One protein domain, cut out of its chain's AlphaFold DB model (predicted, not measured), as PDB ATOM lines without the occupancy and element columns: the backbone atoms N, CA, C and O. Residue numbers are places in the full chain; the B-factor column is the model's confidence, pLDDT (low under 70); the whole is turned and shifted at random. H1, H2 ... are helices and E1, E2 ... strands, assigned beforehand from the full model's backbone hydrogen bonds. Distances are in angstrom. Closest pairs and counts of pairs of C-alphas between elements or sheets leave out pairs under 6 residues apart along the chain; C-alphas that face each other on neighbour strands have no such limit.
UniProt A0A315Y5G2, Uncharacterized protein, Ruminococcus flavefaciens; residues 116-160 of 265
ATOM      1  N   THR A 116     125.501  69.434 120.453       84.25
ATOM      2  CA  THR A 116     125.235  69.972 121.790       84.25
ATOM      3  C   THR A 116     126.415  70.821 122.242       84.25
ATOM      4  O   THR A 116     127.551  70.347 122.260       84.25
ATOM      5  N   LEU A 117     126.137  72.066 122.615       80.19
ATOM      6  CA  LEU A 117     127.107  73.021 123.138       80.19
ATOM      7  C   LEU A 117     126.694  73.474 124.536       80.19
ATOM      8  O   LEU A 117     125.506  73.500 124.864       80.19
ATOM      9  N   THR A 118     127.685  73.859 125.335       83.31
ATOM     10  CA  THR A 118     127.488  74.421 126.674       83.31
ATOM     11  C   THR A 118     127.933  75.873 126.660       83.31
ATOM     12  O   THR A 118     129.082  76.165 126.333       83.31
ATOM     13  N   ALA A 119     127.023  76.780 126.999       81.94
ATOM     14  CA  ALA A 119     127.312  78.195 127.139       81.94
ATOM     15  C   ALA A 119     127.991  78.514 128.477       81.94
ATOM     16  O   ALA A 119     127.962  77.731 129.428       81.94
ATOM     17  N   SER A 120     128.608  79.693 128.550       76.06
ATOM     18  CA  SER A 120     129.316  80.187 129.740       76.06
ATOM     19  C   SER A 120     128.405  80.397 130.956       76.06
ATOM     20  O   SER A 120     128.884  80.406 132.087       76.06
ATOM     21  N   ASP A 121     127.093  80.508 130.740       73.75
ATOM     22  CA  ASP A 121     126.057  80.553 131.778       73.75
ATOM     23  C   ASP A 121     125.648  79.158 132.300       73.75
ATOM     24  O   ASP A 121     124.764  79.043 133.150       73.75
ATOM     25  N   GLY A 122     126.291  78.094 131.807       73.62
ATOM     26  CA  GLY A 122     126.006  76.705 132.162       73.62
ATOM     27  C   GLY A 122     124.822  76.098 131.407       73.62
ATOM     28  O   GLY A 122     124.507  74.928 131.627       73.62
ATOM     29  N   THR A 123     124.167  76.845 130.511       78.25
ATOM     30  CA  THR A 123     123.062  76.311 129.708       78.25
ATOM     31  C   THR A 123     123.584  75.443 128.570       78.25
ATOM     32  O   THR A 123     124.518  75.805 127.856       78.25
ATOM     33  N   THR A 124     122.973  74.278 128.377       81.62
ATOM     34  CA  THR A 124     123.230  73.425 127.214       81.62
ATOM     35  C   THR A 124     122.174  73.663 126.150       81.62
ATOM     36  O   THR A 124     120.987  73.716 126.466       81.62
ATOM     37  N   PHE A 125     122.581  73.754 124.891       81.12
ATOM     38  CA  PHE A 125     121.672  73.903 123.761       81.12
ATOM     39  C   PHE A 125     122.167  73.088 122.567       81.12
ATOM     40  O   PHE A 125     123.354  72.780 122.450       81.12
ATOM     41  N   THR A 126     121.247  72.726 121.678       83.00
ATOM     42  CA  THR A 126     121.570  71.978 120.461       83.00
ATOM     43  C   THR A 126     121.545  72.925 119.277       83.00
ATOM     44  O   THR A 126     120.534  73.580 119.024       83.00
ATOM     45  N   ARG A 127     122.654  72.985 118.540       82.75
ATOM     46  CA  ARG A 127     122.726  73.697 117.264       82.75
ATOM     47  C   ARG A 127     122.612  72.744 116.075       82.75
ATOM     48  O   ARG A 127     122.811  71.538 116.221       82.75
ATOM     49  N   ILE A 128     122.330  73.293 114.897       81.12
ATOM     50  CA  ILE A 128     122.328  72.551 113.631       81.12
ATOM     51  C   ILE A 128     123.707  71.947 113.340       81.12
ATOM     52  O   ILE A 128     124.731  72.408 113.853       81.12
ATOM     53  N   SER A 129     123.728  70.907 112.509       82.75
ATOM     54  CA  SER A 129     124.969  70.232 112.112       82.75
ATOM     55  C   SER A 129     125.906  71.158 111.317       82.75
ATOM     56  O   SER A 129     125.457  72.140 110.721       82.75
ATOM     57  N   LYS A 130     127.209  70.831 111.257       79.00
ATOM     58  CA  LYS A 130     128.196  71.600 110.466       79.00
ATOM     59  C   LYS A 130     127.794  71.701 108.995       79.00
ATOM     60  O   LYS A 130     127.803  72.786 108.424       79.00
ATOM     61  N   ASP A 131     127.383  70.580 108.402       76.44
ATOM     62  CA  ASP A 131     126.987  70.513 106.991       76.44
ATOM     63  C   ASP A 131     125.760  71.377 106.695       76.44
ATOM     64  O   ASP A 131     125.649  71.981 105.629       76.44
ATOM     65  N   GLU A 132     124.821  71.428 107.636       78.19
ATOM     66  CA  GLU A 132     123.617  72.243 107.529       78.19
ATOM     67  C   GLU A 132     123.939  73.730 107.694       78.19
ATOM     68  O   GLU A 132     123.496  74.540 106.883       78.19
ATOM     69  N   PHE A 133     124.806  74.077 108.651       81.06
ATOM     70  CA  PHE A 133     125.297  75.442 108.828       81.06
ATOM     71  C   PHE A 133     126.040  75.944 107.583       81.06
ATOM     72  O   PHE A 133     125.799  77.058 107.127       81.06
ATOM     73  N   ILE A 134     126.909  75.125 106.980       76.12
ATOM     74  CA  ILE A 134     127.680  75.492 105.782       76.12
ATOM     75  C   ILE A 134     126.771  75.773 104.577       76.12
ATOM     76  O   ILE A 134     127.082  76.681 103.803       76.12
ATOM     77  N   LYS A 135     125.660  75.035 104.430       80.44
ATOM     78  CA  LYS A 135     124.691  75.191 103.328       80.44
ATOM     79  C   LYS A 135     123.868  76.481 103.408       80.44
ATOM     80  O   LYS A 135     123.337  76.907 102.385       80.44
ATOM     81  N   MET A 136     123.753  77.096 104.585       71.12
ATOM     82  CA  MET A 136     123.006  78.344 104.770       71.12
ATOM     83  C   MET A 136     123.714  79.539 104.117       71.12
ATOM     84  O   MET A 136     124.943  79.565 103.975       71.12
ATOM     85  N   SER A 137     122.933  80.554 103.738       76.31
ATOM     86  CA  SER A 137     123.460  81.851 103.304       76.31
ATOM     87  C   SER A 137     124.030  82.650 104.482       76.31
ATOM     88  O   SER A 137     123.753  82.352 105.645       76.31
ATOM     89  N   TYR A 138     124.800  83.705 104.196       69.00
ATOM     90  CA  TYR A 138     125.372  84.571 105.230       69.00
ATOM     91  C   TYR A 138     124.298  85.175 106.137       69.00
ATOM     92  O   TYR A 138     124.379  85.060 107.357       69.00
ATOM     93  N   GLU A 139     123.253  85.758 105.544       70.69
ATOM     94  CA  GLU A 139     122.142  86.353 106.293       70.69
ATOM     95  C   GLU A 139     121.422  85.312 107.151       70.69
ATOM     96  O   GLU A 139     121.108  85.577 108.307       70.69
ATOM     97  N   GLN A 140     121.229  84.102 106.619       77.56
ATOM     98  CA  GLN A 140     120.633  83.001 107.366       77.56
ATOM     99  C   GLN A 140     121.517  82.568 108.540       77.56
ATOM    100  O   GLN A 140     120.989  82.325 109.619       77.56
ATOM    101  N   LYS A 141     122.843  82.510 108.372       78.50
ATOM    102  CA  LYS A 141     123.786  82.209 109.463       78.50
ATOM    103  C   LYS A 141     123.764  83.288 110.539       78.50
ATOM    104  O   LYS A 141     123.706  82.957 111.717       78.50
ATOM    105  N   MET A 142     123.774  84.563 110.152       77.25
ATOM    106  CA  MET A 142     123.726  85.676 111.106       77.25
ATOM    107  C   MET A 142     122.394  85.718 111.853       77.25
ATOM    108  O   MET A 142     122.386  85.891 113.067       77.25
ATOM    109  N   ALA A 143     121.276  85.497 111.156       79.00
ATOM    110  CA  ALA A 143     119.950  85.382 111.760       79.00
ATOM    111  C   ALA A 143     119.820  84.143 112.661       79.00
ATOM    112  O   ALA A 143     119.147  84.178 113.688       79.00
ATOM    113  N   TYR A 144     120.469  83.039 112.288       81.00
ATOM    114  CA  TYR A 144     120.513  81.827 113.094       81.00
ATOM    115  C   TYR A 144     121.279  82.063 114.392       81.00
ATOM    116  O   TYR A 144     120.737  81.817 115.465       81.00
ATOM    117  N   VAL A 145     122.500  82.599 114.311       82.19
ATOM    118  CA  VAL A 145     123.324  82.911 115.485       82.19
ATOM    119  C   VAL A 145     122.617  83.940 116.367       82.19
ATOM    120  O   VAL A 145     122.451  83.696 117.557       82.19
ATOM    121  N   SER A 146     122.081  85.023 115.799       77.94
ATOM    122  CA  SER A 146     121.372  86.051 116.573       77.94
ATOM    123  C   SER A 146     120.056  85.580 117.205       77.94
ATOM    124  O   SER A 146     119.540  86.263 118.085       77.94
ATOM    125  N   SER A 147     119.526  84.408 116.832       80.44
ATOM    126  CA  SER A 147     118.356  83.821 117.501       80.44
ATOM    127  C   SER A 147     118.645  83.303 118.916       80.44
ATOM    128  O   SER A 147     117.716  83.163 119.719       80.44
ATOM    129  N   PHE A 148     119.916  83.049 119.235       81.44
ATOM    130  CA  PHE A 148     120.370  82.549 120.533       81.44
ATOM    131  C   PHE A 148     120.669  83.688 121.516       81.44
ATOM    132  O   PHE A 148     120.840  84.843 121.122       81.44
ATOM    133  N   THR A 149     120.758  83.377 122.814       81.31
ATOM    134  CA  THR A 149     121.188  84.365 123.821       81.31
ATOM    135  C   THR A 149     122.652  84.765 123.590       81.31
ATOM    136  O   THR A 149     123.403  83.976 123.022       81.31
ATOM    137  N   PRO A 150     123.126  85.935 124.055       79.50
ATOM    138  CA  PRO A 150     124.530  86.329 123.880       79.50
ATOM    139  C   PRO A 150     125.545  85.292 124.402       79.50
ATOM    140  O   PRO A 150     126.570  85.061 123.768       79.50
ATOM    141  N   ALA A 151     125.239  84.608 125.511       76.25
ATOM    142  CA  ALA A 151     126.090  83.545 126.051       76.25
ATOM    143  C   ALA A 151     126.134  82.304 125.138       76.25
ATOM    144  O   ALA A 151     127.187  81.695 124.952       76.25
ATOM    145  N   GLN A 152     125.004  81.950 124.525       77.56
ATOM    146  CA  GLN A 152     124.907  80.850 123.564       77.56
ATOM    147  C   GLN A 152     125.512  81.220 122.206       77.56
ATOM    148  O   GLN A 152     126.160  80.387 121.582       77.56
ATOM    149  N   GLN A 153     125.371  82.474 121.773       78.19
ATOM    150  CA  GLN A 153     126.046  83.014 120.595       78.19
ATOM    151  C   GLN A 153     127.558  82.878 120.732       78.19
ATOM    152  O   GLN A 153     128.192  82.332 119.834       78.19
ATOM    153  N   GLN A 154     128.119  83.299 121.871       77.25
ATOM    154  CA  GLN A 154     129.545  83.141 122.141       77.25
ATOM    155  C   GLN A 154     129.953  81.666 122.098       77.25
ATOM    156  O   GLN A 154     130.922  81.320 121.440       77.25
ATOM    157  N   ALA A 155     129.156  80.773 122.691       78.88
ATOM    158  CA  ALA A 155     129.435  79.341 122.652       78.88
ATOM    159  C   ALA A 155     129.389  78.747 121.234       78.88
ATOM    160  O   ALA A 155     130.164  77.838 120.935       78.88
ATOM    161  N   ILE A 156     128.510  79.245 120.355       80.50
ATOM    162  CA  ILE A 156     128.508  78.882 118.930       80.50
ATOM    163  C   ILE A 156     129.787  79.387 118.270       80.50
ATOM    164  O   ILE A 156     130.444  78.595 117.603       80.50
ATOM    165  N   ILE A 157     130.135  80.663 118.468       79.12
ATOM    166  CA  ILE A 157     131.322  81.307 117.886       79.12
ATOM    167  C   ILE A 157     132.595  80.561 118.303       79.12
ATOM    168  O   ILE A 157     133.376  80.169 117.443       79.12
ATOM    169  N   ASP A 158     132.746  80.261 119.593       77.38
ATOM    170  CA  ASP A 158     133.903  79.554 120.154       77.38
ATOM    171  C   ASP A 158     134.036  78.111 119.635       77.38
ATOM    172  O   ASP A 158     135.126  77.543 119.642       77.38
ATOM    173  N   ASN A 159     132.933  77.499 119.185       78.88
ATOM    174  CA  ASN A 159     132.891  76.120 118.682       78.88
ATOM    175  C   ASN A 159     132.642  76.032 117.166       78.88
ATOM    176  O   ASN A 159     132.272  74.964 116.655       78.88
ATOM    177  N   LEU A 160     132.827  77.132 116.432       78.62
ATOM    178  CA  LEU A 160     132.810  77.109 114.974       78.62
ATOM    179  C   LEU A 160     133.990  76.281 114.463       78.62
ATOM    180  O   LEU A 160     135.136  76.450 114.872       78.62
TER     181      LEU A 160
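AT A GLANCE: This is residues 116 to 160 of the 265 residues of an uncharacterized protein of Ruminococcus flavefaciens (UniProt A0A315Y5G2). The chain makes a loose ring: the strand hairpin E1-E2 and H1 run out along one side, H2 runs back along the other, and H3 returns to pack on the hairpin. The printed part has 45 residues, in the order E1, E2, H1, H2, H3; the two-stranded sheet is antiparallel and the class mixed. It is compact, with a radius of gyration of the C-alphas of 10.2 A, yet elongated, spanning 29 by 17 by 14 A.

IN THESE COORDINATES: E1 is residues 116 to 118, from C-alpha 116 at (125.235, 69.972, 121.790), 7.0 A long. E2 is 124 to 127, 10.0 A; H1 130 to 135, 8.7 A; H2 138 to 146, 12.1 A; H3 150 to 158, 12.2 A, ending at (133.903, 79.554, 120.154).

HOW THE PARTS SIT: In the hairpin E1-E2, N 117 and O 125 are 2.9 A apart, within hydrogen-bond range. The closest C-alphas of E1 and H3, Thr 118 and Ala 155, are 6.6 A apart. H2 and H3 only just touch, with 3 pairs of C-alphas within 8 A, Val 145 and Gln 153 closest at 5.8 A, at a steep tilt of 51 degrees, opposite ways. H1 and H2 are close but not clearly touching, Phe 133 and Lys 141 closest at 7.0 A between C-alphas. H1 and H3 are apart. In H1, H2 and H3 every O i to N i+4 pair is within hydrogen-bond range.

THE WHOLE: The C-alphas farthest apart, Gly 122 and Ser 137, are 29.4 A apart. The printed part has no cut, and its links are tight. Mean pLDDT of the printed part is 78.7; residue 138 is under 70.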